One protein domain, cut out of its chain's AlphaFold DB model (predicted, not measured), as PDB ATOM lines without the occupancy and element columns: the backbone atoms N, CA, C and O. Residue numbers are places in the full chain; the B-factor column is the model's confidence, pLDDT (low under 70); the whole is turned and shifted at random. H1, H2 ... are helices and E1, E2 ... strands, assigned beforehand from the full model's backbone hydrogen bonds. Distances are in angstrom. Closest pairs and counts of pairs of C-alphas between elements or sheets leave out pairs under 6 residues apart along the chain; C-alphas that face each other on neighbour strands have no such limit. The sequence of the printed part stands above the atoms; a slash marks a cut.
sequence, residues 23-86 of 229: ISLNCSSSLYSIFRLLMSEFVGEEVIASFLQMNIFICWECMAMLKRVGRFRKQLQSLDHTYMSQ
ATOM      1  N   ILE A  23     -24.113  32.259  29.419       88.50
ATOM      2  CA  ILE A  23     -23.633  31.124  30.195       88.50
ATOM      3  C   ILE A  23     -24.839  30.517  30.902       88.50
ATOM      4  O   ILE A  23     -25.630  31.238  31.514       88.50
ATOM      5  N   SER A  24     -24.973  29.192  30.834       87.81
ATOM      6  CA  SER A  24     -26.021  28.482  31.566       87.81
ATOM      7  C   SER A  24     -25.759  28.555  33.070       87.81
ATOM      8  O   SER A  24     -24.702  28.144  33.557       87.81
ATOM      9  N   LEU A  25     -26.733  29.070  33.819       83.56
ATOM     10  CA  LEU A  25     -26.658  29.166  35.276       83.56
ATOM     11  C   LEU A  25     -26.921  27.814  35.964       83.56
ATOM     12  O   LEU A  25     -26.490  27.608  37.100       83.56
ATOM     13  N   ASN A  26     -27.549  26.869  35.256       72.56
ATOM     14  CA  ASN A  26     -27.943  25.556  35.779       72.56
ATOM     15  C   ASN A  26     -26.749  24.694  36.230       72.56
ATOM     16  O   ASN A  26     -26.910  23.776  37.025       72.56
ATOM     17  N   CYS A  27     -25.533  25.015  35.781       66.12
ATOM     18  CA  CYS A  27     -24.320  24.292  36.161       66.12
ATOM     19  C   CYS A  27     -23.799  24.633  37.574       66.12
ATOM     20  O   CYS A  27     -22.920  23.940  38.076       66.12
ATOM     21  N   SER A  28     -24.290  25.699  38.224       75.94
ATOM     22  CA  SER A  28     -23.743  26.187  39.499       75.94
ATOM     23  C   SER A  28     -24.830  26.390  40.557       75.94
ATOM     24  O   SER A  28     -25.398  27.479  40.675       75.94
ATOM     25  N   SER A  29     -25.035  25.381  41.410       78.12
ATOM     26  CA  SER A  29     -26.062  25.371  42.469       78.12
ATOM     27  C   SER A  29     -26.023  26.592  43.400       78.12
ATOM     28  O   SER A  29     -27.071  27.127  43.758       78.12
ATOM     29  N   SER A  30     -24.835  27.100  43.752       83.69
ATOM     30  CA  SER A  30     -24.713  28.253  44.661       83.69
ATOM     31  C   SER A  30     -25.059  29.596  44.018       83.69
ATOM     32  O   SER A  30     -25.403  30.539  44.719       83.69
ATOM     33  N   LEU A  31     -24.883  29.733  42.703       86.00
ATOM     34  CA  LEU A  31     -25.191  30.978  41.990       86.00
ATOM     35  C   LEU A  31     -26.658  30.992  41.586       86.00
ATOM     36  O   LEU A  31     -27.301  32.035  41.644       86.00
ATOM     37  N   TYR A  32     -27.190  29.814  41.273       86.12
ATOM     38  CA  TYR A  32     -28.608  29.593  41.066       86.12
ATOM     39  C   TYR A  32     -29.445  29.944  42.304       86.12
ATOM     40  O   TYR A  32     -30.466  30.611  42.179       86.12
ATOM     41  N   SER A  33     -29.002  29.576  43.512       85.69
ATOM     42  CA  SER A  33     -29.724  29.943  44.739       85.69
ATOM     43  C   SER A  33     -29.738  31.453  44.992       85.69
ATOM     44  O   SER A  33     -30.763  31.992  45.397       85.69
ATOM     45  N   ILE A  34     -28.635  32.152  44.706       87.88
ATOM     46  CA  ILE A  34     -28.564  33.618  44.804       87.88
ATOM     47  C   ILE A  34     -29.477  34.262  43.762       87.88
ATOM     48  O   ILE A  34     -30.220  35.178  44.089       87.88
ATOM     49  N   PHE A  35     -29.453  33.767  42.526       87.56
ATOM     50  CA  PHE A  35     -30.358  34.219  41.477       87.56
ATOM     51  C   PHE A  35     -31.823  34.052  41.889       87.56
ATOM     52  O   PHE A  35     -32.586  35.004  41.789       87.56
ATOM     53  N   ARG A  36     -32.204  32.878  42.416       85.69
ATOM     54  CA  ARG A  36     -33.567  32.623  42.898       85.69
ATOM     55  C   ARG A  36     -33.971  33.609  43.992       85.69
ATOM     56  O   ARG A  36     -35.068  34.141  43.914       85.69
ATOM     57  N   LEU A  37     -33.094  33.854  44.968       85.69
ATOM     58  CA  LEU A  37     -33.355  34.800  46.058       85.69
ATOM     59  C   LEU A  37     -33.582  36.221  45.546       85.69
ATOM     60  O   LEU A  37     -34.530  36.877  45.961       85.69
ATOM     61  N   LEU A  38     -32.750  36.674  44.608       85.25
ATOM     62  CA  LEU A  38     -32.934  37.984  43.990       85.25
ATOM     63  C   LEU A  38     -34.264  38.037  43.239       85.25
ATOM     64  O   LEU A  38     -35.038  38.959  43.442       85.25
ATOM     65  N   MET A  39     -34.572  37.031  42.420       82.69
ATOM     66  CA  MET A  39     -35.814  37.019  41.646       82.69
ATOM     67  C   MET A  39     -37.067  36.911  42.526       82.69
ATOM     68  O   MET A  39     -38.089  37.490  42.161       82.69
ATOM     69  N   SER A  40     -37.010  36.217  43.673       82.00
ATOM     70  CA  SER A  40     -38.155  36.071  44.594       82.00
ATOM     71  C   SER A  40     -38.654  37.384  45.162       82.00
ATOM     72  O   SER A  40     -39.853  37.501  45.394       82.00
ATOM     73  N   GLU A  41     -37.785  38.384  45.292       79.38
ATOM     74  CA  GLU A  41     -38.191  39.722  45.729       79.38
ATOM     75  C   GLU A  41     -38.993  40.476  44.656       79.38
ATOM     76  O   GLU A  41     -39.800  41.337  44.994       79.38
ATOM     77  N   PHE A  42     -38.814  40.147  43.371       77.50
ATOM     78  CA  PHE A  42     -39.403  40.912  42.263       77.50
ATOM     79  C   PHE A  42     -40.559  40.211  41.547       77.50
ATOM     80  O   PHE A  42     -41.445  40.880  41.025       77.50
ATOM     81  N   VAL A  43     -40.530  38.880  41.454       76.31
ATOM     82  CA  VAL A  43     -41.376  38.120  40.514       76.31
ATOM     83  C   VAL A  43     -42.390  37.212  41.229       76.31
ATOM     84  O   VAL A  43     -43.334  36.734  40.604       76.31
ATOM     85  N   GLY A  44     -42.267  37.040  42.551       70.81
ATOM     86  CA  GLY A  44     -43.113  36.139  43.339       70.81
ATOM     87  C   GLY A  44     -42.775  34.658  43.109       70.81
ATOM     88  O   GLY A  44     -42.321  34.258  42.035       70.81
ATOM     89  N   GLU A  45     -42.966  33.816  44.129       71.81
ATOM     90  CA  GLU A  45     -42.512  32.412  44.101       71.81
ATOM     91  C   GLU A  45     -43.170  31.564  42.989       71.81
ATOM     92  O   GLU A  45     -42.507  30.703  42.407       71.81
ATOM     93  N   GLU A  46     -44.433  31.825  42.635       70.88
ATOM     94  CA  GLU A  46     -45.185  31.028  41.647       70.88
ATOM     95  C   GLU A  46     -44.655  31.183  40.212       70.88
ATOM     96  O   GLU A  46     -44.487  30.207  39.471       70.88
ATOM     97  N   VAL A  47     -44.335  32.417  39.817       69.25
ATOM     98  CA  VAL A  47     -43.803  32.721  38.480       69.25
ATOM     99  C   VAL A  47     -42.364  32.228  38.361       69.25
ATOM    100  O   VAL A  47     -41.953  31.741  37.306       69.25
ATOM    101  N   ILE A  48     -41.617  32.263  39.465       72.06
ATOM    102  CA  ILE A  48     -40.272  31.702  39.531       72.06
ATOM    103  C   ILE A  48     -40.330  30.204  39.286       72.06
ATOM    104  O   ILE A  48     -39.639  29.748  38.387       72.06
ATOM    105  N   ALA A  49     -41.190  29.448  39.975       70.00
ATOM    106  CA  ALA A  49     -41.318  27.997  39.785       70.00
ATOM    107  C   ALA A  49     -41.474  27.589  38.306       70.00
ATOM    108  O   ALA A  49     -40.862  26.617  37.858       70.00
ATOM    109  N   SER A  50     -42.227  28.381  37.541       70.50
ATOM    110  CA  SER A  50     -42.420  28.191  36.098       70.50
ATOM    111  C   SER A  50     -41.172  28.570  35.286       70.50
ATOM    112  O   SER A  50     -40.771  27.841  34.380       70.50
ATOM    113  N   PHE A  51     -40.500  29.666  35.647       66.31
ATOM    114  CA  PHE A  51     -39.216  30.076  35.063       66.31
ATOM    115  C   PHE A  51     -38.077  29.077  35.336       66.31
ATOM    116  O   PHE A  51     -37.176  28.934  34.512       66.31
ATOM    117  N   LEU A  52     -38.117  28.364  36.466       64.00
ATOM    118  CA  LEU A  52     -37.097  27.391  36.879       64.00
ATOM    119  C   LEU A  52     -37.120  26.098  36.040       64.00
ATOM    120  O   LEU A  52     -36.175  25.315  36.117       64.00
ATOM    121  N   GLN A  53     -38.164  25.861  35.237       65.38
ATOM    122  CA  GLN A  53     -38.197  24.745  34.279       65.38
ATOM    123  C   GLN A  53     -37.394  25.043  33.001       65.38
ATOM    124  O   GLN A  53     -37.077  24.130  32.240       65.38
ATOM    125  N   MET A  54     -37.042  26.311  32.769       71.50
ATOM    126  CA  MET A  54     -36.306  26.759  31.590       71.50
ATOM    127  C   MET A  54     -34.797  26.804  31.854       71.50
ATOM    128  O   MET A  54     -34.331  27.025  32.972       71.50
ATOM    129  N   ASN A  55     -34.002  26.637  30.795       78.38
ATOM    130  CA  ASN A  55     -32.567  26.884  30.879       78.38
ATOM    131  C   ASN A  55     -32.312  28.381  31.092       78.38
ATOM    132  O   ASN A  55     -32.562  29.192  30.202       78.38
ATOM    133  N   ILE A  56     -31.809  28.737  32.275       86.81
ATOM    134  CA  ILE A  56     -31.501  30.124  32.626       86.81
ATOM    135  C   ILE A  56     -30.127  30.479  32.072       86.81
ATOM    136  O   ILE A  56     -29.120  29.838  32.393       86.81
ATOM    137  N   PHE A  57     -30.087  31.530  31.260       88.56
ATOM    138  CA  PHE A  57     -28.889  31.995  30.579       88.56
ATOM    139  C   PHE A  57     -28.567  33.415  31.014       88.56
ATOM    140  O   PHE A  57     -29.394  34.315  30.898       88.56
ATOM    141  N   ILE A  58     -27.351  33.643  31.498       91.25
ATOM    142  CA  ILE A  58     -26.920  34.973  31.933       91.25
ATOM    143  C   ILE A  58     -25.624  35.385  31.247       91.25
ATOM    144  O   ILE A  58     -24.781  34.546  30.933       91.25
ATOM    145  N   CYS A  59     -25.446  36.684  31.023       93.38
ATOM    146  CA  CYS A  59     -24.190  37.212  30.507       93.38
ATOM    147  C   CYS A  59     -23.075  37.132  31.563       93.38
ATOM    148  O   CYS A  59     -23.320  36.993  32.770       93.38
ATOM    149  N   TRP A  60     -21.826  37.241  31.108       92.19
ATOM    150  CA  TRP A  60     -20.653  37.143  31.975       92.19
ATOM    151  C   TRP A  60     -20.605  38.246  33.051       92.19
ATOM    152  O   TRP A  60     -20.144  37.973  34.161       92.19
ATOM    153  N   GLU A  61     -21.123  39.456  32.786       94.75
ATOM    154  CA  GLU A  61     -21.167  40.527  33.795       94.75
ATOM    155  C   GLU A  61     -22.139  40.186  34.926       94.75
ATOM    156  O   GLU A  61     -21.795  40.298  36.103       94.75
ATOM    157  N   CYS A  62     -23.338  39.709  34.585       92.56
ATOM    158  CA  CYS A  62     -24.333  39.275  35.563       92.56
ATOM    159  C   CYS A  62     -23.819  38.089  36.386       92.56
ATOM    160  O   CYS A  62     -23.979  38.064  37.604       92.56
ATOM    161  N   MET A  63     -23.113  37.153  35.748       91.19
ATOM    162  CA  MET A  63     -22.429  36.058  36.439       91.19
ATOM    163  C   MET A  63     -21.383  36.583  37.439       91.19
ATOM    164  O   MET A  63     -21.293  36.094  38.568       91.19
ATOM    165  N   ALA A  64     -20.595  37.592  37.057       91.38
ATOM    166  CA  ALA A  64     -19.619  38.219  37.944       91.38
ATOM    167  C   ALA A  64     -20.289  38.945  39.123       91.38
ATOM    168  O   ALA A  64     -19.810  38.840  40.256       91.38
ATOM    169  N   MET A  65     -21.417  39.622  38.887       92.88
ATOM    170  CA  MET A  65     -22.201  40.269  39.943       92.88
ATOM    171  C   MET A  65     -22.770  39.250  40.933       92.88
ATOM    172  O   MET A  65     -22.569  39.407  42.136       92.88
ATOM    173  N   LEU A  66     -23.368  38.153  40.456       91.31
ATOM    174  CA  LEU A  66     -23.854  37.074  41.326       91.31
ATOM    175  C   LEU A  66     -22.726  36.477  42.179       91.31
ATOM    176  O   LEU A  66     -22.900  36.248  43.376       91.31
ATOM    177  N   LYS A  67     -21.531  36.283  41.604       91.56
ATOM    178  CA  LYS A  67     -20.350  35.836  42.362       91.56
ATOM    179  C   LYS A  67     -19.933  36.845  43.432       91.56
ATOM    180  O   LYS A  67     -19.551  36.436  44.528       91.56
ATOM    181  N   ARG A  68     -19.995  38.147  43.137       93.06
ATOM    182  CA  ARG A  68     -19.682  39.213  44.101       93.06
ATOM    183  C   ARG A  68     -20.671  39.211  45.267       93.06
ATOM    184  O   ARG A  68     -20.225  39.214  46.411       93.06
ATOM    185  N   VAL A  69     -21.968  39.104  44.985       90.12
ATOM    186  CA  VAL A  69     -23.021  38.957  46.006       90.12
ATOM    187  C   VAL A  69     -22.800  37.693  46.840       90.12
ATOM    188  O   VAL A  69     -22.868  37.738  48.064       90.12
ATOM    189  N   GLY A  70     -22.436  36.574  46.208       88.56
ATOM    190  CA  GLY A  70     -22.136  35.330  46.920       88.56
ATOM    191  C   GLY A  70     -20.956  35.442  47.886       88.56
ATOM    192  O   GLY A  70     -21.005  34.890  48.983       88.56
ATOM    193  N   ARG A  71     -19.900  36.180  47.519       89.62
ATOM    194  CA  ARG A  71     -18.778  36.472  48.430       89.62
ATOM    195  C   ARG A  71     -19.209  37.379  49.577       89.62
ATOM    196  O   ARG A  71     -18.872  37.087  50.718       89.62
ATOM    197  N   PHE A  72     -19.976  38.423  49.275       88.81
ATOM    198  CA  PHE A  72     -20.494  39.344  50.281       88.81
ATOM    199  C   PHE A  72     -21.371  38.626  51.315       88.81
ATOM    200  O   PHE A  72     -21.159  38.768  52.512       88.81
ATOM    201  N   ARG A  73     -22.277  37.745  50.875       85.75
ATOM    202  CA  ARG A  73     -23.105  36.942  51.783       85.75
ATOM    203  C   ARG A  73     -22.270  36.043  52.699       85.75
ATOM    204  O   ARG A  73     -22.581  35.928  53.878       85.75
ATOM    205  N   LYS A  74     -21.208  35.420  52.178       84.19
ATOM    206  CA  LYS A  74     -20.290  34.619  53.005       84.19
ATOM    207  C   LYS A  74     -19.576  35.472  54.054       84.19
ATOM    208  O   LYS A  74     -19.407  35.018  55.179       84.19
ATOM    209  N   GLN A  75     -19.185  36.695  53.694       82.88
ATOM    210  CA  GLN A  75     -18.588  37.644  54.636       82.88
ATOM    211  C   GLN A  75     -19.579  38.041  55.736       82.88
ATOM    212  O   GLN A  75     -19.214  37.997  56.907       82.88
ATOM    213  N   LEU A  76     -20.837  38.334  55.390       79.56
ATOM    214  CA  LEU A  76     -21.877  38.631  56.381       79.56
ATOM    215  C   LEU A  76     -22.125  37.460  57.335       79.56
ATOM    216  O   LEU A  76     -22.099  37.650  58.541       79.56
ATOM    217  N   GLN A  77     -22.252  36.237  56.818       76.25
ATOM    218  CA  GLN A  77     -22.418  35.056  57.671       76.25
ATOM    219  C   GLN A  77     -21.241  34.877  58.640       76.25
ATOM    220  O   GLN A  77     -21.441  34.570  59.811       76.25
ATOM    221  N   SER A  78     -20.004  35.107  58.185       71.62
ATOM    222  CA  SER A  78     -18.837  35.054  59.075       71.62
ATOM    223  C   SER A  78     -18.835  36.164  60.130       71.62
ATOM    224  O   SER A  78     -18.382  35.936  61.254       71.62
ATOM    225  N   LEU A  79     -19.362  37.344  59.790       71.06
ATOM    226  CA  LEU A  79     -19.486  38.461  60.715       71.06
ATOM    227  C   LEU A  79     -20.542  38.167  61.781       71.06
ATOM    228  O   LEU A  79     -20.231  38.314  62.955       71.06
ATOM    229  N   ASP A  80     -21.723  37.672  61.402       60.84
ATOM    230  CA  ASP A  80     -22.797  37.324  62.341       60.84
ATOM    231  C   ASP A  80     -22.330  36.294  63.375       60.84
ATOM    232  O   ASP A  80     -22.567  36.451  64.571       60.84
ATOM    233  N   HIS A  81     -21.594  35.264  62.945       60.62
ATOM    234  CA  HIS A  81     -21.034  34.274  63.867       60.62
ATOM    235  C   HIS A  81     -19.969  34.861  64.798       60.62
ATOM    236  O   HIS A  81     -19.884  34.450  65.953       60.62
ATOM    237  N   THR A  82     -19.171  35.821  64.330       58.91
ATOM    238  CA  THR A  82     -18.130  36.468  65.147       58.91
ATOM    239  C   THR A  82     -18.744  37.466  66.130       58.91
ATOM    240  O   THR A  82     -18.393  37.478  67.304       58.91
ATOM    241  N   TYR A  83     -19.718  38.251  65.675       57.97
ATOM    242  CA  TYR A  83     -20.425  39.255  66.463       57.97
ATOM    243  C   TYR A  83     -21.330  38.622  67.531       57.97
ATOM    244  O   TYR A  83     -21.397  39.116  68.649       57.97
ATOM    245  N   MET A  84     -21.968  37.481  67.240       57.38
ATOM    246  CA  MET A  84     -22.786  36.747  68.219       57.38
ATOM    247  C   MET A  84     -21.971  35.876  69.189       57.38
ATOM    248  O   MET A  84     -22.506  35.459  70.214       57.38
ATOM    249  N   SER A  85     -20.701  35.571  68.889       57.31
ATOM    250  CA  SER A  85     -19.834  34.764  69.770       57.31
ATOM    251  C   SER A  85     -18.875  35.587  70.630       57.31
ATOM    252  O   SER A  85     -18.313  35.053  71.586       57.31
ATOM    253  N   GLN A  86     -18.700  36.878  70.340       50.09
ATOM    254  CA  GLN A  86     -17.899  37.772  71.167       50.09
ATOM    255  C   GLN A  86     -18.802  38.553  72.121       50.09
ATOM    256  O   GLN A  86     -19.611  39.378  71.706       50.09
TER     257      GLN A  86
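AT A GLANCE: This is residues 23 to 86 of the 229 residues of an uncharacterized protein of Leptidea sinapis (UniProt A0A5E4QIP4). A small helical body has one long arm: residues 74 to 86, nearly all of them in H3, stick out and make the length. In the body, H1 packs nearly square on the first half of H3, H2 follows near the far end of H1, and the chain returns through residues 52 to 56 and E1 to the start of H3. The printed part has 64 residues, with H1, H2, E1 and H3 in that order, and is mostly helix. It is loose, with a radius of gyration of the C-alphas of 14.1 A, and elongated, spanning 45 by 26 by 17 A.

HOW THE PARTS SIT: Residues 23 to 24 pair antiparallel with residues 57 to 58 of E1, residues 57 to 59, a strand that pairs with no named strand. H1, residues 29 to 43, touches H3, residues 60 to 85, with its residues 30 to 35 alone, and H3 touches H1 with residues 66 to 70 alone. Their closest C-alphas, of Leu 31 and Leu 66, are 6.3 A apart, and their lines are about perpendicular at 86 degrees. H1, with residues 36 to 40 alone, and H2, residues 45 to 51, only just touch, with 3 pairs of C-alphas within 8 A. The closest, of Ser 40 and Ile 48, are 7.0 A apart; the tilt is steep at 60 degrees, opposite ways. H2 and H3 are apart. E1 and H3 meet only through their link. Every O i to N i+4 pair is within hydrogen-bond range in H2 and H3, and 8 of 11 in H1.

IN THESE COORDINATES: H1 begins at C-alpha 29 (-26.062, 25.371, 42.469) and is 20.0 A long. H2 is 9.9 A and E1 7.0 A long. H3 runs 37.9 A to C-alpha 85 (-19.834, 34.764, 69.770).

THE WHOLE: The farthest C-alphas, of Met 54 and Gln 86, are 45.0 A apart. The printed part has no cut, and its three links are tight. Mean pLDDT of the printed part is 79.2; residues 27, 47, 51 to 53 and 80 to 86 are under 70.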